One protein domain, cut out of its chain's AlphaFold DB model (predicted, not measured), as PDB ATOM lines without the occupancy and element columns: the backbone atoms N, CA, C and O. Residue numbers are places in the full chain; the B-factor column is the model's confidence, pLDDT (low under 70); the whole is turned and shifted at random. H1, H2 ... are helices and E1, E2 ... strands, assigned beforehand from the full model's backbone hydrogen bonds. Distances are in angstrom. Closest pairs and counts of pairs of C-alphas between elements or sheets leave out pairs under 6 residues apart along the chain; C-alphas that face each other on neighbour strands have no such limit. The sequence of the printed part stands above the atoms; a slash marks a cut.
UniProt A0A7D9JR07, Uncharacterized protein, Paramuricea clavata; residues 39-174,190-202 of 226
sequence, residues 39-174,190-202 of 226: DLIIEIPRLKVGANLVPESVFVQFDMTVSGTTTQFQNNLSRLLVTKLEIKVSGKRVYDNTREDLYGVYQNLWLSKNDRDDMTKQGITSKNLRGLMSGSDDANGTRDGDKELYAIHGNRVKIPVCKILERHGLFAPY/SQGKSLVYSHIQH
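Overview. This is residues 39 to 174 and 190 to 202 of the 226 residues of an uncharacterized protein of Paramuricea clavata (UniProt A0A7D9JR07). An elongated body has a short two-stranded ribbon, E2 and E5, in its middle, with the small helix H1 next to E5 and H2 packed on H1. Toward one end of the long axis lies the hairpin of E3 and E4, with E1 near E3; toward the other end the helices H4 and H5 pack as a pair. The printed part has 149 residues with five named helices and five named strands, in the order E1, E2, H1, E3, E4, H2, H3, H4, H5, E5; both sheets, E2 - E5 and E3 - E4, are antiparallel. The class is mixed, helices and strands, with under half of the residues in named elements. The whole is compact, with a radius of gyration of the C-alphas of 16.5 A and spans of 49 by 32 by 28 A.

Arrangement. E2, residues 59 to 63, and E5, residues 156 to 160, are antiparallel at 159 degrees; N 60 and O 159 are within hydrogen-bond range at 2.8 A. H1, residues 77 to 80, comes closest to E5 at the C-alphas of Ser 78 and Ile 159, 5.3 A apart. H2, residues 100 to 109, touches H1, closest at the C-alphas of Leu 80 and Asp 101, 4.6 A. E3, residues 84 to 89, and E4, residues 92 to 97, form a hairpin at 161 degrees, with N 87 and O 95 at 2.9 A. E1, residues 39 to 44, pairs with no named strand; E1 and E3 are near each other, with 6 pairs of C-alphas within 10 A. H4, residues 127 to 134, and H5, residues 144 to 153, touch at the C-alphas of Leu 129 and Asp 146, 5.2 A, and run the same way at a shallow tilt of 33 degrees, only just short of steep. H3, residues 113 to 117, is close to H2 but not clearly touching it, closest at the C-alphas of Asn 108 and Arg 116, 7.7 A. Every O i to N i+4 pair is within hydrogen-bond range in H2, H3, H4 and H5; H1 is too short for such a pair.

Along the chain. E1 begins at C-alpha 39, (41.914, -44.214, 12.159), and is 15.9 A long. E3 is 16.8 A, E4 14.6 A, H2 14.3 A and H5 14.2 A long. E5 ends at C-alpha 160, (27.814, -49.646, 8.175).

Size, cuts and confidence. The two C-alphas farthest apart, Ser 90 and Thr 142, are 50.8 A apart. Residues 175 to 189 are not printed, and the gap from C-alpha 174 to C-alpha 190 is 41.5 A. The links E1 to E2 and E2 to H1 are long. Mean pLDDT of the printed part is 75.3; 40 residues are under 70, among them 65 to 73 and 190 to 202.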
ATOM      1  N   ASP A  39      42.691 -43.034  11.828       83.06
ATOM      2  CA  ASP A  39      41.914 -44.214  12.159       83.06
ATOM      3  C   ASP A  39      40.872 -43.912  13.249       83.06
ATOM      4  O   ASP A  39      41.129 -43.246  14.268       83.06
ATOM      5  N   LEU A  40      39.685 -44.471  13.038       81.38
ATOM      6  CA  LEU A  40      38.621 -44.622  14.013       81.38
ATOM      7  C   LEU A  40      38.582 -46.089  14.450       81.38
ATOM      8  O   LEU A  40      38.255 -46.978  13.667       81.38
ATOM      9  N   ILE A  41      38.923 -46.345  15.713       83.19
ATOM     10  CA  ILE A  41      38.900 -47.692  16.288       83.19
ATOM     11  C   ILE A  41      37.572 -47.878  17.012       83.19
ATOM     12  O   ILE A  41      37.307 -47.224  18.023       83.19
ATOM     13  N   ILE A  42      36.746 -48.784  16.498       79.25
ATOM     14  CA  ILE A  42      35.486 -49.172  17.130       79.25
ATOM     15  C   ILE A  42      35.658 -50.531  17.779       79.25
ATOM     16  O   ILE A  42      36.051 -51.497  17.130       79.25
ATOM     17  N   GLU A  43      35.313 -50.613  19.054       79.00
ATOM     18  CA  GLU A  43      35.294 -51.865  19.791       79.00
ATOM     19  C   GLU A  43      33.852 -52.227  20.131       79.00
ATOM     20  O   GLU A  43      33.141 -51.468  20.793       79.00
ATOM     21  N   ILE A  44      33.411 -53.389  19.654       74.31
ATOM     22  CA  ILE A  44      32.128 -53.955  20.055       74.31
ATOM     23  C   ILE A  44      32.399 -54.842  21.272       74.31
ATOM     24  O   ILE A  44      33.110 -55.848  21.144       74.31
ATOM     25  N   PRO A  45      31.848 -54.491  22.448       69.69
ATOM     26  CA  PRO A  45      32.026 -55.271  23.651       69.69
ATOM     27  C   PRO A  45      31.370 -56.632  23.475       69.69
ATOM     28  O   PRO A  45      30.406 -56.809  22.722       69.69
ATOM     29  N   ARG A  46      31.871 -57.600  24.233       72.94
ATOM     30  CA  ARG A  46      31.265 -58.920  24.318       72.94
ATOM     31  C   ARG A  46      29.773 -58.818  24.649       72.94
ATOM     32  O   ARG A  46      29.388 -58.245  25.669       72.94
ATOM     33  N   LEU A  47      28.938 -59.423  23.807       70.00
ATOM     34  CA  LEU A  47      27.508 -59.503  24.081       70.00
ATOM     35  C   LEU A  47      27.206 -60.613  25.098       70.00
ATOM     36  O   LEU A  47      27.933 -61.605  25.209       70.00
ATOM     37  N   LYS A  48      26.114 -60.436  25.849       68.94
ATOM     38  CA  LYS A  48      25.632 -61.417  26.831       68.94
ATOM     39  C   LYS A  48      25.198 -62.723  26.150       68.94
ATOM     40  O   LYS A  48      24.923 -62.755  24.952       68.94
ATOM     41  N   VAL A  49      25.108 -63.800  26.929       69.12
ATOM     42  CA  VAL A  49      24.494 -65.064  26.483       69.12
ATOM     43  C   VAL A  49      23.100 -64.768  25.917       69.12
ATOM     44  O   VAL A  49      22.343 -64.023  26.531       69.12
ATOM     45  N   GLY A  50      22.781 -65.327  24.747       69.31
ATOM     46  CA  GLY A  50      21.486 -65.137  24.082       69.31
ATOM     47  C   GLY A  50      21.353 -63.843  23.269       69.31
ATOM     48  O   GLY A  50      20.407 -63.714  22.500       69.31
ATOM     49  N   ALA A  51      22.305 -62.911  23.369       69.19
ATOM     50  CA  ALA A  51      22.323 -61.728  22.521       69.19
ATOM     51  C   ALA A  51      22.833 -62.074  21.121       69.19
ATOM     52  O   ALA A  51      23.829 -62.783  20.957       69.19
ATOM     53  N   ASN A  52      22.164 -61.518  20.118       72.31
ATOM     54  CA  ASN A  52      22.447 -61.784  18.723       72.31
ATOM     55  C   ASN A  52      22.636 -60.486  17.939       72.31
ATOM     56  O   ASN A  52      21.913 -59.513  18.150       72.31
ATOM     57  N   LEU A  53      23.584 -60.498  17.007       72.50
ATOM     58  CA  LEU A  53      23.751 -59.453  16.011       72.50
ATOM     59  C   LEU A  53      22.936 -59.804  14.777       72.50
ATOM     60  O   LEU A  53      23.065 -60.891  14.209       72.50
ATOM     61  N   VAL A  54      22.113 -58.857  14.349       69.56
ATOM     62  CA  VAL A  54      21.394 -58.967  13.084       69.56
ATOM     63  C   VAL A  54      22.269 -58.400  11.960       69.56
ATOM     64  O   VAL A  54      23.039 -57.459  12.192       69.56
ATOM     65  N   PRO A  55      22.175 -58.951  10.746       67.62
ATOM     66  CA  PRO A  55      22.696 -58.325   9.537       67.62
ATOM     67  C   PRO A  55      22.422 -56.822   9.442       67.62
ATOM     68  O   PRO A  55      21.376 -56.349   9.874       67.62
ATOM     69  N   GLU A  56      23.393 -56.066   8.922       69.56
ATOM     70  CA  GLU A  56      23.305 -54.609   8.660       69.56
ATOM     71  C   GLU A  56      23.016 -53.714   9.878       69.56
ATOM     72  O   GLU A  56      22.878 -52.493   9.792       69.56
ATOM     73  N   SER A  57      22.970 -54.319  11.054       70.50
ATOM     74  CA  SER A  57      22.439 -53.690  12.250       70.50
ATOM     75  C   SER A  57      23.519 -52.997  13.089       70.50
ATOM     76  O   SER A  57      23.246 -52.222  14.009       70.50
ATOM     77  N   VAL A  58      24.777 -53.219  12.711       75.94
ATOM     78  CA  VAL A  58      25.961 -52.623  13.312       75.94
ATOM     79  C   VAL A  58      26.495 -51.540  12.378       75.94
ATOM     80  O   VAL A  58      27.063 -51.808  11.317       75.94
ATOM     81  N   PHE A  59      26.338 -50.299  12.811       78.88
ATOM     82  CA  PHE A  59      26.823 -49.112  12.126       78.88
ATOM     83  C   PHE A  59      27.435 -48.158  13.142       78.88
ATOM     84  O   PHE A  59      27.179 -48.267  14.334       78.88
ATOM     85  N   VAL A  60      28.215 -47.218  12.634       80.25
ATOM     86  CA  VAL A  60      28.723 -46.042  13.330       80.25
ATOM     87  C   VAL A  60      27.890 -44.873  12.840       80.25
ATOM     88  O   VAL A  60      27.810 -44.642  11.636       80.25
ATOM     89  N   GLN A  61      27.245 -44.144  13.742       80.19
ATOM     90  CA  GLN A  61      26.586 -42.883  13.385       80.19
ATOM     91  C   GLN A  61      27.476 -41.696  13.761       80.19
ATOM     92  O   GLN A  61      28.317 -41.839  14.623       80.19
ATOM     93  N   PHE A  62      27.346 -40.536  13.146       75.50
ATOM     94  CA  PHE A  62      27.948 -39.311  13.668       75.50
ATOM     95  C   PHE A  62      27.274 -38.104  13.044       75.50
ATOM     96  O   PHE A  62      26.744 -38.184  11.935       75.50
ATOM     97  N   ASP A  63      27.324 -36.987  13.750       76.50
ATOM     98  CA  ASP A  63      27.011 -35.689  13.178       76.50
ATOM     99  C   ASP A  63      28.193 -35.268  12.302       76.50
ATOM    100  O   ASP A  63      29.348 -35.294  12.739       76.50
ATOM    101  N   MET A  64      27.911 -34.943  11.044       72.94
ATOM    102  CA  MET A  64      28.910 -34.496  10.085       72.94
ATOM    103  C   MET A  64      28.800 -32.984   9.908       72.94
ATOM    104  O   MET A  64      27.709 -32.434   9.792       72.94
ATOM    105  N   THR A  65      29.942 -32.308   9.877       69.19
ATOM    106  CA  THR A  65      30.034 -30.909   9.444       69.19
ATOM    107  C   THR A  65      31.063 -30.851   8.333       69.19
ATOM    108  O   THR A  65      32.163 -31.385   8.500       69.19
ATOM    109  N   VAL A  66      30.714 -30.256   7.195       63.41
ATOM    110  CA  VAL A  66      31.639 -30.116   6.069       63.41
ATOM    111  C   VAL A  66      31.533 -28.711   5.508       63.41
ATOM    112  O   VAL A  66      30.463 -28.284   5.095       63.41
ATOM    113  N   SER A  67      32.658 -28.013   5.435       58.31
ATOM    114  CA  SER A  67      32.765 -26.748   4.712       58.31
ATOM    115  C   SER A  67      32.858 -27.010   3.202       58.31
ATOM    116  O   SER A  67      33.757 -27.742   2.778       58.31
ATOM    117  N   GLY A  68      31.958 -26.435   2.394       61.03
ATOM    118  CA  GLY A  68      31.980 -26.556   0.926       61.03
ATOM    119  C   GLY A  68      30.607 -26.445   0.245       61.03
ATOM    120  O   GLY A  68      29.580 -26.297   0.908       61.03
ATOM    121  N   THR A  69      30.582 -26.544  -1.089       61.50
ATOM    122  CA  THR A  69      29.359 -26.475  -1.922       61.50
ATOM    123  C   THR A  69      28.731 -27.854  -2.156       61.50
ATOM    124  O   THR A  69      29.436 -28.868  -2.189       61.50
ATOM    125  N   THR A  70      27.419 -27.918  -2.420       60.19
ATOM    126  CA  THR A  70      26.656 -29.169  -2.632       60.19
ATOM    127  C   THR A  70      27.266 -30.108  -3.687       60.19
ATOM    128  O   THR A  70      27.110 -31.328  -3.624       60.19
ATOM    129  N   THR A  71      27.975 -29.553  -4.676       58.84
ATOM    130  CA  THR A  71      28.652 -30.275  -5.768       58.84
ATOM    131  C   THR A  71      29.810 -31.152  -5.302       58.84
ATOM    132  O   THR A  71      30.138 -32.130  -5.969       58.84
ATOM    133  N   GLN A  72      30.402 -30.848  -4.148       62.56
ATOM    134  CA  GLN A  72      31.495 -31.624  -3.566       62.56
ATOM    135  C   GLN A  72      30.992 -32.858  -2.797       62.56
ATOM    136  O   GLN A  72      31.786 -33.739  -2.453       62.56
ATOM    137  N   PHE A  73      29.678 -32.954  -2.560       66.62
ATOM    138  CA  PHE A  73      29.043 -34.069  -1.862       66.62
ATOM    139  C   PHE A  73      28.543 -35.103  -2.860       66.62
ATOM    140  O   PHE A  73      27.409 -35.050  -3.358       66.62
ATOM    141  N   GLN A  74      29.416 -36.064  -3.139       72.44
ATOM    142  CA  GLN A  74      29.077 -37.217  -3.955       72.44
ATOM    143  C   GLN A  74      27.952 -38.036  -3.308       72.44
ATOM    144  O   GLN A  74      27.797 -38.090  -2.085       72.44
ATOM    145  N   ASN A  75      27.155 -38.682  -4.158       78.75
ATOM    146  CA  ASN A  75      26.203 -39.689  -3.707       78.75
ATOM    147  C   ASN A  75      26.984 -40.864  -3.088       78.75
ATOM    148  O   ASN A  75      28.063 -41.186  -3.582       78.75
ATOM    149  N   ASN A  76      26.449 -41.517  -2.051       80.94
ATOM    150  CA  ASN A  76      27.154 -42.534  -1.243       80.94
ATOM    151  C   ASN A  76      28.210 -41.971  -0.274       80.94
ATOM    152  O   ASN A  76      29.217 -42.628  -0.006       80.94
ATOM    153  N   LEU A  77      27.974 -40.777   0.278       79.25
ATOM    154  CA  LEU A  77      28.910 -40.092   1.175       79.25
ATOM    155  C   LEU A  77      29.489 -41.006   2.266       79.25
ATOM    156  O   LEU A  77      30.699 -41.043   2.437       79.25
ATOM    157  N   SER A  78      28.657 -41.794   2.953       82.50
ATOM    158  CA  SER A  78      29.132 -42.690   4.021       82.50
ATOM    159  C   SER A  78      30.154 -43.730   3.554       82.50
ATOM    160  O   SER A  78      31.070 -44.051   4.303       82.50
ATOM    161  N   ARG A  79      30.023 -44.241   2.323       85.56
ATOM    162  CA  ARG A  79      30.940 -45.239   1.756       85.56
ATOM    163  C   ARG A  79      32.271 -44.601   1.397       85.56
ATOM    164  O   ARG A  79      33.315 -45.133   1.738       85.56
ATOM    165  N   LEU A  80      32.223 -43.410   0.809       84.06
ATOM    166  CA  LEU A  80      33.414 -42.645   0.435       84.06
ATOM    167  C   LEU A  80      34.228 -42.154   1.642       84.06
ATOM    168  O   LEU A  80      35.379 -41.757   1.485       84.06
ATOM    169  N   LEU A  81      33.648 -42.180   2.844       82.88
ATOM    170  CA  LEU A  81      34.339 -41.850   4.091       82.88
ATOM    171  C   LEU A  81      35.149 -43.008   4.679       82.88
ATOM    172  O   LEU A  81      35.817 -42.801   5.687       82.88
ATOM    173  N   VAL A  82      35.106 -44.200   4.083       87.00
ATOM    174  CA  VAL A  82      35.848 -45.367   4.566       87.00
ATOM    175  C   VAL A  82      36.831 -45.799   3.496       87.00
ATOM    176  O   VAL A  82      36.467 -46.520   2.577       87.00
ATOM    177  N   THR A  83      38.087 -45.375   3.599       90.19
ATOM    178  CA  THR A  83      39.126 -45.826   2.659       90.19
ATOM    179  C   THR A  83      39.531 -47.260   2.955       90.19
ATOM    180  O   THR A  83      39.629 -48.084   2.044       90.19
ATOM    181  N   LYS A  84      39.698 -47.574   4.242       91.19
ATOM    182  CA  LYS A  84      40.041 -48.910   4.716       91.19
ATOM    183  C   LYS A  84      39.102 -49.369   5.818       91.19
ATOM    184  O   LYS A  84      38.805 -48.612   6.742       91.19
ATOM    185  N   LEU A  85      38.709 -50.636   5.751       90.75
ATOM    186  CA  LEU A  85      38.009 -51.330   6.824       90.75
ATOM    187  C   LEU A  85      38.750 -52.618   7.178       90.75
ATOM    188  O   LEU A  85      38.972 -53.482   6.331       90.75
ATOM    189  N   GLU A  86      39.091 -52.761   8.454       91.56
ATOM    190  CA  GLU A  86      39.594 -54.006   9.023       91.56
ATOM    191  C   GLU A  86      38.593 -54.561  10.037       91.56
ATOM    192  O   GLU A  86      37.904 -53.813  10.728       91.56
ATOM    193  N   ILE A  87      38.549 -55.885  10.177       87.94
ATOM    194  CA  ILE A  87      37.860 -56.534  11.297       87.94
ATOM    195  C   ILE A  87      38.851 -57.460  11.979       87.94
ATOM    196  O   ILE A  87      39.467 -58.319  11.339       87.94
ATOM    197  N   LYS A  88      39.006 -57.282  13.289       88.56
ATOM    198  CA  LYS A  88      39.880 -58.087  14.133       88.56
ATOM    199  C   LYS A  88      39.065 -58.804  15.199       88.56
ATOM    200  O   LYS A  88      38.240 -58.198  15.878       88.56
ATOM    201  N   VAL A  89      39.350 -60.089  15.364       84.62
ATOM    202  CA  VAL A  89      38.803 -60.946  16.418       84.62
ATOM    203  C   VAL A  89      39.987 -61.546  17.158       84.62
ATOM    204  O   VAL A  89      40.867 -62.142  16.537       84.62
ATOM    205  N   SER A  90      40.055 -61.347  18.475       84.19
ATOM    206  CA  SER A  90      41.196 -61.824  19.285       84.19
ATOM    207  C   SER A  90      42.551 -61.272  18.814       84.19
ATOM    208  O   SER A  90      43.555 -61.980  18.832       84.19
ATOM    209  N   GLY A  91      42.571 -60.043  18.292       84.25
ATOM    210  CA  GLY A  91      43.766 -59.436  17.691       84.25
ATOM    211  C   GLY A  91      44.149 -59.983  16.308       84.25
ATOM    212  O   GLY A  91      45.006 -59.401  15.650       84.25
ATOM    213  N   LYS A  92      43.496 -61.046  15.820       88.12
ATOM    214  CA  LYS A  92      43.715 -61.589  14.475       88.12
ATOM    215  C   LYS A  92      42.804 -60.906  13.468       88.12
ATOM    216  O   LYS A  92      41.612 -60.743  13.718       88.12
ATOM    217  N   ARG A  93      43.359 -60.532  12.316       89.88
ATOM    218  CA  ARG A  93      42.599 -59.934  11.221       89.88
ATOM    219  C   ARG A  93      41.778 -61.008  10.507       89.88
ATOM    220  O   ARG A  93      42.338 -61.991  10.034       89.88
ATOM    221  N   VAL A  94      40.465 -60.814  10.448       88.25
ATOM    222  CA  VAL A  94      39.514 -61.697   9.748       88.25
ATOM    223  C   VAL A  94      38.925 -61.039   8.498       88.25
ATOM    224  O   VAL A  94      38.368 -61.725   7.650       88.25
ATOM    225  N   TYR A  95      39.067 -59.717   8.373       89.44
ATOM    226  CA  TYR A  95      38.702 -58.939   7.192       89.44
ATOM    227  C   TYR A  95      39.692 -57.783   7.010       89.44
ATOM    228  O   TYR A  95      40.081 -57.151   7.997       89.44
ATOM    229  N   ASP A  96      40.089 -57.522   5.765       92.06
ATOM    230  CA  ASP A  96      40.944 -56.402   5.358       92.06
ATOM    231  C   ASP A  96      40.521 -55.936   3.966       92.06
ATOM    232  O   ASP A  96      40.589 -56.716   3.013       92.06
ATOM    233  N   ASN A  97      40.096 -54.684   3.838       92.19
ATOM    234  CA  ASN A  97      39.862 -54.072   2.539       92.19
ATOM    235  C   ASN A  97      40.412 -52.648   2.521       92.19
ATOM    236  O   ASN A  97      39.914 -51.786   3.241       92.19
ATOM    237  N   THR A  98      41.425 -52.404   1.687       90.38
ATOM    238  CA  THR A  98      42.115 -51.113   1.519       90.38
ATOM    239  C   THR A  98      41.473 -50.188   0.486       90.38
ATOM    240  O   THR A  98      41.971 -49.081   0.298       90.38
ATOM    241  N   ARG A  99      40.398 -50.626  -0.184       90.56
ATOM    242  CA  ARG A  99      39.565 -49.828  -1.102       90.56
ATOM    243  C   ARG A  99      38.085 -50.020  -0.785       90.56
ATOM    244  O   ARG A  99      37.261 -50.311  -1.658       90.56
ATOM    245  N   GLU A 100      37.763 -49.915   0.501       90.25
ATOM    246  CA  GLU A 100      36.389 -50.067   0.983       90.25
ATOM    247  C   GLU A 100      35.467 -48.974   0.418       90.25
ATOM    248  O   GLU A 100      34.284 -49.220   0.186       90.25
ATOM    249  N   ASP A 101      36.030 -47.815   0.083       88.50
ATOM    250  CA  ASP A 101      35.369 -46.699  -0.584       88.50
ATOM    251  C   ASP A 101      34.758 -47.128  -1.923       88.50
ATOM    252  O   ASP A 101      33.562 -46.951  -2.169       88.50
ATOM    253  N   LEU A 102      35.570 -47.761  -2.773       89.56
ATOM    254  CA  LEU A 102      35.146 -48.260  -4.077       89.56
ATOM    255  C   LEU A 102      34.237 -49.476  -3.943       89.56
ATOM    256  O   LEU A 102      33.223 -49.568  -4.636       89.56
ATOM    257  N   TYR A 103      34.591 -50.403  -3.054       89.19
ATOM    258  CA  TYR A 103      33.811 -51.616  -2.848       89.19
ATOM    259  C   TYR A 103      32.396 -51.296  -2.349       89.19
ATOM    260  O   TYR A 103      31.419 -51.813  -2.889       89.19
ATOM    261  N   GLY A 104      32.263 -50.384  -1.385       87.12
ATOM    262  CA  GLY A 104      30.974 -49.944  -0.862       87.12
ATOM    263  C   GLY A 104      30.119 -49.229  -1.911       87.12
ATOM    264  O   GLY A 104      28.915 -49.468  -1.990       87.12
ATOM    265  N   VAL A 105      30.726 -48.394  -2.761       87.62
ATOM    266  CA  VAL A 105      30.013 -47.773  -3.893       87.62
ATOM    267  C   VAL A 105      29.549 -48.832  -4.892       87.62
ATOM    268  O   VAL A 105      28.401 -48.786  -5.333       87.62
ATOM    269  N   TYR A 106      30.398 -49.814  -5.205       88.81
ATOM    270  CA  TYR A 106      30.038 -50.930  -6.075       88.81
ATOM    271  C   TYR A 106      28.874 -51.749  -5.503       88.81
ATOM    272  O   TYR A 106      27.933 -52.043  -6.234       88.81
ATOM    273  N   GLN A 107      28.875 -52.058  -4.202       85.81
ATOM    274  CA  GLN A 107      27.760 -52.752  -3.543       85.81
ATOM    275  C   GLN A 107      26.431 -52.002  -3.729       85.81
ATOM    276  O   GLN A 107      25.410 -52.621  -4.029       85.81
ATOM    277  N   ASN A 108      26.444 -50.669  -3.644       84.56
ATOM    278  CA  ASN A 108      25.235 -49.858  -3.794       84.56
ATOM    279  C   ASN A 108      24.645 -49.886  -5.221       84.56
ATOM    280  O   ASN A 108      23.448 -49.628  -5.410       84.56
ATOM    281  N   LEU A 109      25.445 -50.233  -6.239       86.62
ATOM    282  CA  LEU A 109      24.958 -50.416  -7.612       86.62
ATOM    283  C   LEU A 109      23.965 -51.579  -7.731       86.62
ATOM    284  O   LEU A 109      23.106 -51.548  -8.609       86.62
ATOM    285  N   TRP A 110      24.026 -52.544  -6.814       87.12
ATOM    286  CA  TRP A 110      23.171 -53.733  -6.807       87.12
ATOM    287  C   TRP A 110      21.901 -53.584  -5.966       87.12
ATOM    288  O   TRP A 110      21.108 -54.519  -5.884       87.12
ATOM    289  N   LEU A 111      21.705 -52.427  -5.337       83.75
ATOM    290  CA  LEU A 111      20.518 -52.142  -4.542       83.75
ATOM    291  C   LEU A 111      19.307 -51.836  -5.416       83.75
ATOM    292  O   LEU A 111      19.430 -51.193  -6.467       83.75
ATOM    293  N   SER A 112      18.128 -52.238  -4.939       86.44
ATOM    294  CA  SER A 112      16.871 -51.822  -5.552       86.44
ATOM    295  C   SER A 112      16.637 -50.323  -5.340       86.44
ATOM    296  O   SER A 112      17.284 -49.674  -4.516       86.44
ATOM    297  N   LYS A 113      15.696 -49.745  -6.092       83.44
ATOM    298  CA  LYS A 113      15.315 -48.340  -5.910       83.44
ATOM    299  C   LYS A 113      14.826 -48.071  -4.480       83.44
ATOM    300  O   LYS A 113      15.281 -47.114  -3.869       83.44
ATOM    301  N   ASN A 114      13.983 -48.956  -3.950       82.94
ATOM    302  CA  ASN A 114      13.431 -48.824  -2.602       82.94
ATOM    303  C   ASN A 114      14.539 -48.853  -1.540       82.94
ATOM    304  O   ASN A 114      14.574 -47.989  -0.673       82.94
ATOM    305  N   ASP A 115      15.498 -49.779  -1.665       83.25
ATOM    306  CA  ASP A 115      16.618 -49.858  -0.717       83.25
ATOM    307  C   ASP A 115      17.479 -48.586  -0.757       83.25
ATOM    308  O   ASP A 115      17.967 -48.122   0.271       83.25
ATOM    309  N   ARG A 116      17.664 -47.988  -1.943       81.00
ATOM    310  CA  ARG A 116      18.405 -46.726  -2.090       81.00
ATOM    311  C   ARG A 116      17.673 -45.540  -1.471       81.00
ATOM    312  O   ARG A 116      18.339 -44.696  -0.876       81.00
ATOM    313  N   ASP A 117      16.351 -45.480  -1.597       78.75
ATOM    314  CA  ASP A 117      15.538 -44.405  -1.019       78.75
ATOM    315  C   ASP A 117      15.605 -44.436   0.530       78.75
ATOM    316  O   ASP A 117      15.720 -43.390   1.180       78.75
ATOM    317  N   ASP A 118      15.711 -45.631   1.123       80.44
ATOM    318  CA  ASP A 118      15.894 -45.834   2.571       80.44
ATOM    319  C   ASP A 118      17.325 -45.541   3.079       80.44
ATOM    320  O   ASP A 118      17.584 -45.459   4.288       80.44
ATOM    321  N   MET A 119      18.287 -45.311   2.180       83.44
ATOM    322  CA  MET A 119      19.701 -45.077   2.508       83.44
ATOM    323  C   MET A 119      20.077 -43.601   2.667       83.44
ATOM    324  O   MET A 119      21.257 -43.236   2.606       83.44
ATOM    325  N   THR A 120      19.102 -42.755   2.999       83.06
ATOM    326  CA  THR A 120      19.309 -41.318   3.230       83.06
ATOM    327  C   THR A 120      20.425 -41.042   4.248       83.06
ATOM    328  O   THR A 120      21.346 -40.276   3.971       83.06
ATOM    329  N   LYS A 121      20.450 -41.752   5.389       81.44
ATOM    330  CA  LYS A 121      21.519 -41.600   6.403       81.44
ATOM    331  C   LYS A 121      22.891 -42.105   5.947       81.44
ATOM    332  O   LYS A 121      23.895 -41.768   6.563       81.44
ATOM    333  N   GLN A 122      22.957 -42.909   4.891       84.94
ATOM    334  CA  GLN A 122      24.212 -43.340   4.269       84.94
ATOM    335  C   GLN A 122      24.671 -42.355   3.174       84.94
ATOM    336  O   GLN A 122      25.703 -42.564   2.530       84.94
ATOM    337  N   GLY A 123      23.939 -41.256   2.972       81.38
ATOM    338  CA  GLY A 123      24.243 -40.242   1.969       81.38
ATOM    339  C   GLY A 123      23.823 -40.636   0.555       81.38
ATOM    340  O   GLY A 123      24.375 -40.088  -0.401       81.38
ATOM    341  N   ILE A 124      22.889 -41.586   0.412       85.50
ATOM    342  CA  ILE A 124      22.206 -41.870  -0.855       85.50
ATOM    343  C   ILE A 124      20.885 -41.113  -0.836       85.50
ATOM    344  O   ILE A 124      19.930 -41.550  -0.210       85.50
ATOM    345  N   THR A 125      20.860 -39.924  -1.433       85.38
ATOM    346  CA  THR A 125      19.660 -39.074  -1.424       85.38
ATOM    347  C   THR A 125      19.734 -37.980  -2.496       85.38
ATOM    348  O   THR A 125      20.621 -38.001  -3.353       85.38
ATOM    349  N   SER A 126      18.808 -37.024  -2.487       85.38
ATOM    350  CA  SER A 126      18.801 -35.865  -3.372       85.38
ATOM    351  C   SER A 126      20.033 -34.973  -3.142       85.38
ATOM    352  O   SER A 126      20.617 -34.926  -2.058       85.38
ATOM    353  N   LYS A 127      20.457 -34.235  -4.177       84.19
ATOM    354  CA  LYS A 127      21.572 -33.273  -4.063       84.19
ATOM    355  C   LYS A 127      21.304 -32.226  -2.976       84.19
ATOM    356  O   LYS A 127      22.212 -31.866  -2.234       84.19
ATOM    357  N   ASN A 128      20.061 -31.767  -2.893       86.06
ATOM    358  CA  ASN A 128      19.651 -30.732  -1.962       86.06
ATOM    359  C   ASN A 128      19.648 -31.232  -0.511       86.06
ATOM    360  O   ASN A 128      20.234 -30.573   0.344       86.06
ATOM    361  N   LEU A 129      19.116 -32.433  -0.239       85.06
ATOM    362  CA  LEU A 129      19.185 -33.014   1.105       85.06
ATOM    363  C   LEU A 129      20.634 -33.256   1.541       85.06
ATOM    364  O   LEU A 129      20.973 -32.956   2.681       85.06
ATOM    365  N   ARG A 130      21.522 -33.710   0.643       81.62
ATOM    366  CA  ARG A 130      22.959 -33.808   0.969       81.62
ATOM    367  C   ARG A 130      23.555 -32.458   1.370       81.62
ATOM    368  O   ARG A 130      24.324 -32.423   2.323       81.62
ATOM    369  N   GLY A 131      23.183 -31.379   0.679       80.06
ATOM    370  CA  GLY A 131      23.579 -30.015   1.039       80.06
ATOM    371  C   GLY A 131      23.081 -29.590   2.418       80.06
ATOM    372  O   GLY A 131      23.858 -29.073   3.215       80.06
ATOM    373  N   LEU A 132      21.810 -29.861   2.730       83.19
ATOM    374  CA  LEU A 132      21.238 -29.575   4.053       83.19
ATOM    375  C   LEU A 132      21.955 -30.373   5.153       83.19
ATOM    376  O   LEU A 132      22.332 -29.817   6.181       83.19
ATOM    377  N   MET A 133      22.198 -31.668   4.921       79.81
ATOM    378  CA  MET A 133      22.897 -32.550   5.863       79.81
ATOM    379  C   MET A 133      24.351 -32.139   6.104       79.81
ATOM    380  O   MET A 133      24.864 -32.399   7.187       79.81
ATOM    381  N   SER A 134      25.026 -31.534   5.128       74.50
ATOM    382  CA  SER A 134      26.413 -31.087   5.284       74.50
ATOM    383  C   SER A 134      26.562 -29.656   5.801       74.50
ATOM    384  O   SER A 134      27.649 -29.311   6.265       74.50
ATOM    385  N   GLY A 135      25.489 -28.856   5.762       75.31
ATOM    386  CA  GLY A 135      25.518 -27.429   6.096       75.31
ATOM    387  C   GLY A 135      26.037 -26.555   4.954       75.31
ATOM    388  O   GLY A 135      26.687 -25.548   5.205       75.31
ATOM    389  N   SER A 136      25.808 -26.967   3.707       74.81
ATOM    390  CA  SER A 136      26.294 -26.269   2.518       74.81
ATOM    391  C   SER A 136      25.511 -24.985   2.222       74.81
ATOM    392  O   SER A 136      24.283 -24.980   2.303       74.81
ATOM    393  N   ASP A 137      26.214 -23.925   1.813       73.19
ATOM    394  CA  ASP A 137      25.635 -22.588   1.597       73.19
ATOM    395  C   ASP A 137      24.597 -22.532   0.461       73.19
ATOM    396  O   ASP A 137      23.690 -21.703   0.485       73.19
ATOM    397  N   ASP A 138      24.704 -23.416  -0.538       77.38
ATOM    398  CA  ASP A 138      23.778 -23.495  -1.675       77.38
ATOM    399  C   ASP A 138      22.636 -24.505  -1.464       77.38
ATOM    400  O   ASP A 138      21.909 -24.844  -2.403       77.38
ATOM    401  N   ALA A 139      22.457 -24.999  -0.235       79.44
ATOM    402  CA  ALA A 139      21.337 -25.861   0.114       79.44
ATOM    403  C   ALA A 139      20.018 -25.068   0.153       79.44
ATOM    404  O   ALA A 139      19.879 -24.056   0.838       79.44
ATOM    405  N   ASN A 140      19.005 -25.561  -0.556       81.88
ATOM    406  CA  ASN A 140      17.684 -24.956  -0.596       81.88
ATOM    407  C   ASN A 140      16.776 -25.526   0.509       81.88
ATOM    408  O   ASN A 140      16.181 -26.602   0.375       81.88
ATOM    409  N   GLY A 141      16.617 -24.747   1.581       77.62
ATOM    410  CA  GLY A 141      15.724 -25.043   2.704       77.62
ATOM    411  C   GLY A 141      14.226 -24.816   2.446       77.62
ATOM    412  O   GLY A 141      13.433 -25.009   3.367       77.62
ATOM    413  N   THR A 142      13.810 -24.404   1.242       80.50
ATOM    414  CA  THR A 142      12.393 -24.198   0.877       80.50
ATOM    415  C   THR A 142      11.772 -25.390   0.154       80.50
ATOM    416  O   THR A 142      10.593 -25.353  -0.179       80.50
ATOM    417  N   ARG A 143      12.546 -26.436  -0.148       79.06
ATOM    418  CA  ARG A 143      12.032 -27.643  -0.798       79.06
ATOM    419  C   ARG A 143      11.419 -28.566   0.253       79.06
ATOM    420  O   ARG A 143      12.159 -29.260   0.947       79.06
ATOM    421  N   ASP A 144      10.091 -28.582   0.330       82.62
ATOM    422  CA  ASP A 144       9.335 -29.193   1.435       82.62
ATOM    423  C   ASP A 144       9.780 -30.622   1.780       82.62
ATOM    424  O   ASP A 144      10.160 -30.881   2.918       82.62
ATOM    425  N   GLY A 145       9.878 -31.524   0.796       84.25
ATOM    426  CA  GLY A 145      10.275 -32.914   1.060       84.25
ATOM    427  C   GLY A 145      11.698 -33.082   1.621       84.25
ATOM    428  O   GLY A 145      11.912 -33.864   2.544       84.25
ATOM    429  N   ASP A 146      12.684 -32.331   1.117       85.50
ATOM    430  CA  ASP A 146      14.055 -32.413   1.649       85.50
ATOM    431  C   ASP A 146      14.160 -31.720   3.015       85.50
ATOM    432  O   ASP A 146      14.905 -32.167   3.887       85.50
ATOM    433  N   LYS A 147      13.396 -30.644   3.224       86.38
ATOM    434  CA  LYS A 147      13.325 -29.933   4.502       86.38
ATOM    435  C   LYS A 147      12.753 -30.827   5.603       86.38
ATOM    436  O   LYS A 147      13.303 -30.861   6.702       86.38
ATOM    437  N   GLU A 148      11.692 -31.572   5.309       85.56
ATOM    438  CA  GLU A 148      11.096 -32.544   6.232       85.56
ATOM    439  C   GLU A 148      12.063 -33.688   6.550       85.56
ATOM    440  O   GLU A 148      12.296 -34.000   7.720       85.56
ATOM    441  N   LEU A 149      12.702 -34.270   5.530       85.00
ATOM    442  CA  LEU A 149      13.705 -35.317   5.735       85.00
ATOM    443  C   LEU A 149      14.893 -34.817   6.567       85.00
ATOM    444  O   LEU A 149      15.377 -35.536   7.446       85.00
ATOM    445  N   TYR A 150      15.333 -33.578   6.346       86.25
ATOM    446  CA  TYR A 150      16.360 -32.948   7.167       86.25
ATOM    447  C   TYR A 150      15.892 -32.720   8.610       86.25
ATOM    448  O   TYR A 150      16.654 -32.988   9.533       86.25
ATOM    449  N   ALA A 151      14.641 -32.318   8.844       85.88
ATOM    450  CA  ALA A 151      14.100 -32.184  10.199       85.88
ATOM    451  C   ALA A 151      14.094 -33.525  10.964       85.88
ATOM    452  O   ALA A 151      14.335 -33.556  12.171       85.88
ATOM    453  N   ILE A 152      13.875 -34.645  10.265       83.38
ATOM    454  CA  ILE A 152      13.875 -35.995  10.853       83.38
ATOM    455  C   ILE A 152      15.303 -36.516  11.082       83.38
ATOM    456  O   ILE A 152      15.590 -37.182  12.087       83.38
ATOM    457  N   HIS A 153      16.205 -36.302  10.125       80.81
ATOM    458  CA  HIS A 153      17.524 -36.938  10.118       80.81
ATOM    459  C   HIS A 153      18.658 -36.043  10.617       80.81
ATOM    460  O   HIS A 153      19.619 -36.571  11.180       80.81
ATOM    461  N   GLY A 154      18.541 -34.729  10.473       85.31
ATOM    462  CA  GLY A 154      19.601 -33.762  10.735       85.31
ATOM    463  C   GLY A 154      20.841 -34.023   9.879       85.31
ATOM    464  O   GLY A 154      20.774 -34.626   8.810       85.31
ATOM    465  N   ASN A 155      22.003 -33.636  10.392       81.12
ATOM    466  CA  ASN A 155      23.315 -33.880   9.787       81.12
ATOM    467  C   ASN A 155      23.922 -35.251  10.151       81.12
ATOM    468  O   ASN A 155      25.140 -35.438  10.115       81.12
ATOM    469  N   ARG A 156      23.082 -36.223  10.531       82.25
ATOM    470  CA  ARG A 156      23.530 -37.539  11.000       82.25
ATOM    471  C   ARG A 156      23.836 -38.466   9.837       82.25
ATOM    472  O   ARG A 156      22.934 -38.879   9.106       82.25
ATOM    473  N   VAL A 157      25.087 -38.891   9.749       80.19
ATOM    474  CA  VAL A 157      25.566 -39.877   8.778       80.19
ATOM    475  C   VAL A 157      25.778 -41.221   9.469       80.19
ATOM    476  O   VAL A 157      26.172 -41.277  10.630       80.19
ATOM    477  N   LYS A 158      25.495 -42.320   8.764       84.12
ATOM    478  CA  LYS A 158      25.717 -43.701   9.206       84.12
ATOM    479  C   LYS A 158      26.716 -44.404   8.294       84.12
ATOM    480  O   LYS A 158      26.486 -44.477   7.093       84.12
ATOM    481  N   ILE A 159      27.756 -44.986   8.879       83.31
ATOM    482  CA  ILE A 159      28.693 -45.900   8.224       83.31
ATOM    483  C   ILE A 159      28.377 -47.324   8.697       83.31
ATOM    484  O   ILE A 159      28.531 -47.611   9.885       83.31
ATOM    485  N   PRO A 160      27.930 -48.234   7.822       81.31
ATOM    486  CA  PRO A 160      27.814 -49.646   8.175       81.31
ATOM    487  C   PRO A 160      29.213 -50.266   8.295       81.31
ATOM    488  O   PRO A 160      30.042 -50.103   7.404       81.31
ATOM    489  N   VAL A 161      29.481 -50.975   9.395       77.50
ATOM    490  CA  VAL A 161      30.839 -51.476   9.709       77.50
ATOM    491  C   VAL A 161      30.944 -52.994   9.706       77.50
ATOM    492  O   VAL A 161      32.042 -53.543   9.738       77.50
ATOM    493  N   CYS A 162      29.816 -53.702   9.665       71.88
ATOM    494  CA  CYS A 162      29.827 -55.147   9.806       71.88
ATOM    495  C   CYS A 162      29.665 -55.874   8.473       71.88
ATOM    496  O   CYS A 162      28.556 -56.052   7.979       71.88
ATOM    497  N   LYS A 163      30.802 -56.334   7.940       71.69
ATOM    498  CA  LYS A 163      30.902 -57.119   6.700       71.69
ATOM    499  C   LYS A 163      30.655 -58.611   6.882       71.69
ATOM    500  O   LYS A 163      30.149 -59.280   5.993       71.69
ATOM    501  N   ILE A 164      30.952 -59.121   8.073       64.00
ATOM    502  CA  ILE A 164      30.783 -60.541   8.426       64.00
ATOM    503  C   ILE A 164      29.294 -60.925   8.503       64.00
ATOM    504  O   ILE A 164      28.954 -62.101   8.434       64.00
ATOM    505  N   LEU A 165      28.401 -59.935   8.608       65.12
ATOM    506  CA  LEU A 165      26.957 -60.121   8.756       65.12
ATOM    507  C   LEU A 165      26.163 -59.679   7.522       65.12
ATOM    508  O   LEU A 165      24.965 -59.472   7.633       65.12
ATOM    509  N   GLU A 166      26.795 -59.488   6.362       59.97
ATOM    510  CA  GLU A 166      26.097 -58.935   5.190       59.97
ATOM    511  C   GLU A 166      25.060 -59.891   4.594       59.97
ATOM    512  O   GLU A 166      24.074 -59.430   4.024       59.97
ATOM    513  N   ARG A 167      25.239 -61.216   4.710       54.38
ATOM    514  CA  ARG A 167      24.289 -62.189   4.156       54.38
ATOM    515  C   ARG A 167      24.179 -63.443   5.019       54.38
ATOM    516  O   ARG A 167      25.158 -64.140   5.245       54.38
ATOM    517  N   HIS A 168      22.933 -63.739   5.381       53.47
ATOM    518  CA  HIS A 168      22.439 -64.971   6.000       53.47
ATOM    519  C   HIS A 168      22.724 -65.151   7.497       53.47
ATOM    520  O   HIS A 168      23.810 -65.521   7.923       53.47
ATOM    521  N   GLY A 169      21.646 -65.021   8.274       61.00
ATOM    522  CA  GLY A 169      21.541 -65.594   9.609       61.00
ATOM    523  C   GLY A 169      21.751 -64.609  10.749       61.00
ATOM    524  O   GLY A 169      22.470 -63.618  10.659       61.00
ATOM    525  N   LEU A 170      21.078 -64.919  11.848       64.75
ATOM    526  CA  LEU A 170      21.309 -64.313  13.143       64.75
ATOM    527  C   LEU A 170      22.707 -64.727  13.625       64.75
ATOM    528  O   LEU A 170      22.989 -65.922  13.722       64.75
ATOM    529  N   PHE A 171      23.586 -63.773  13.925       70.44
ATOM    530  CA  PHE A 171      24.909 -64.097  14.449       70.44
ATOM    531  C   PHE A 171      24.894 -64.058  15.964       70.44
ATOM    532  O   PHE A 171      24.703 -63.002  16.562       70.44
ATOM    533  N   ALA A 172      25.129 -65.209  16.584       69.62
ATOM    534  CA  ALA A 172      25.355 -65.308  18.013       69.62
ATOM    535  C   ALA A 172      26.858 -65.125  18.280       69.62
ATOM    536  O   ALA A 172      27.609 -66.084  18.105       69.62
ATOM    537  N   PRO A 173      27.344 -63.943  18.713       67.38
ATOM    538  CA  PRO A 173      28.757 -63.758  19.028       67.38
ATOM    539  C   PRO A 173      29.171 -64.456  20.324       67.38
ATOM    540  O   PRO A 173      30.360 -64.534  20.588       67.38
ATOM    541  N   TYR A 174      28.241 -64.966  21.141       66.25
ATOM    542  CA  TYR A 174      28.566 -65.574  22.438       66.25
ATOM    543  C   TYR A 174      29.680 -66.651  22.404       66.25
ATOM    544  O   TYR A 174      30.530 -66.634  23.304       66.25
ATOM    545  N   SER A 190      41.533 -34.158   0.894       50.44
ATOM    546  CA  SER A 190      41.574 -33.388  -0.343       50.44
ATOM    547  C   SER A 190      40.737 -32.124  -0.125       50.44
ATOM    548  O   SER A 190      39.520 -32.201   0.058       50.44
ATOM    549  N   GLN A 191      41.406 -30.964  -0.116       36.62
ATOM    550  CA  GLN A 191      40.804 -29.620  -0.061       36.62
ATOM    551  C   GLN A 191      40.066 -29.260   1.250       36.62
ATOM    552  O   GLN A 191      38.846 -29.160   1.273       36.62
ATOM    553  N   GLY A 192      40.794 -29.011   2.347       31.83
ATOM    554  CA  GLY A 192      40.275 -28.197   3.467       31.83
ATOM    555  C   GLY A 192      39.130 -28.786   4.308       31.83
ATOM    556  O   GLY A 192      38.476 -28.059   5.048       31.83
ATOM    557  N   LYS A 193      38.868 -30.092   4.224       39.72
ATOM    558  CA  LYS A 193      37.754 -30.740   4.933       39.72
ATOM    559  C   LYS A 193      38.157 -31.090   6.363       39.72
ATOM    560  O   LYS A 193      38.882 -32.053   6.563       39.72
ATOM    561  N   SER A 194      37.672 -30.353   7.359       33.75
ATOM    562  CA  SER A 194      37.743 -30.778   8.762       33.75
ATOM    563  C   SER A 194      36.467 -31.541   9.103       33.75
ATOM    564  O   SER A 194      35.419 -30.942   9.321       33.75
ATOM    565  N   LEU A 195      36.531 -32.872   9.081       37.47
ATOM    566  CA  LEU A 195      35.406 -33.710   9.481       37.47
ATOM    567  C   LEU A 195      35.449 -33.863  10.993       37.47
ATOM    568  O   LEU A 195      36.262 -34.606  11.518       37.47
ATOM    569  N   VAL A 196      34.601 -33.137  11.711       35.50
ATOM    570  CA  VAL A 196      34.436 -33.353  13.149       35.50
ATOM    571  C   VAL A 196      33.323 -34.371  13.336       35.50
ATOM    572  O   VAL A 196      32.149 -34.032  13.282       35.50
ATOM    573  N   TYR A 197      33.703 -35.626  13.543       37.88
ATOM    574  CA  TYR A 197      32.781 -36.680  13.958       37.88
ATOM    575  C   TYR A 197      32.332 -36.377  15.385       37.88
ATOM    576  O   TYR A 197      33.159 -35.987  16.201       37.88
ATOM    577  N   SER A 198      31.050 -36.536  15.697       32.22
ATOM    578  CA  SER A 198      30.573 -36.602  17.078       32.22
ATOM    579  C   SER A 198      29.358 -37.523  17.163       32.22
ATOM    580  O   SER A 198      28.572 -37.598  16.227       32.22
ATOM    581  N   HIS A 199      29.230 -38.250  18.276       35.31
ATOM    582  CA  HIS A 199      28.089 -39.112  18.612       35.31
ATOM    583  C   HIS A 199      27.911 -40.406  17.783       35.31
ATOM    584  O   HIS A 199      27.043 -40.526  16.917       35.31
ATOM    585  N   ILE A 200      28.692 -41.425  18.162       40.25
ATOM    586  CA  ILE A 200      28.697 -42.761  17.556       40.25
ATOM    587  C   ILE A 200      27.670 -43.691  18.197       40.25
ATOM    588  O   ILE A 200      27.709 -43.969  19.387       40.25
ATOM    589  N   GLN A 201      26.691 -44.124  17.395       38.69
ATOM    590  CA  GLN A 201      25.552 -44.940  17.827       38.69
ATOM    591  C   GLN A 201      25.665 -46.365  17.285       38.69
ATOM    592  O   GLN A 201      25.899 -46.508  16.093       38.69
ATOM    593  N   HIS A 202      25.420 -47.384  18.120       41.53
ATOM    594  CA  HIS A 202      25.458 -48.801  17.732       41.53
ATOM    595  C   HIS A 202      24.164 -49.572  18.055       41.53
ATOM    596  O   HIS A 202      23.325 -49.134  18.846       41.53
TER     597      HIS A 202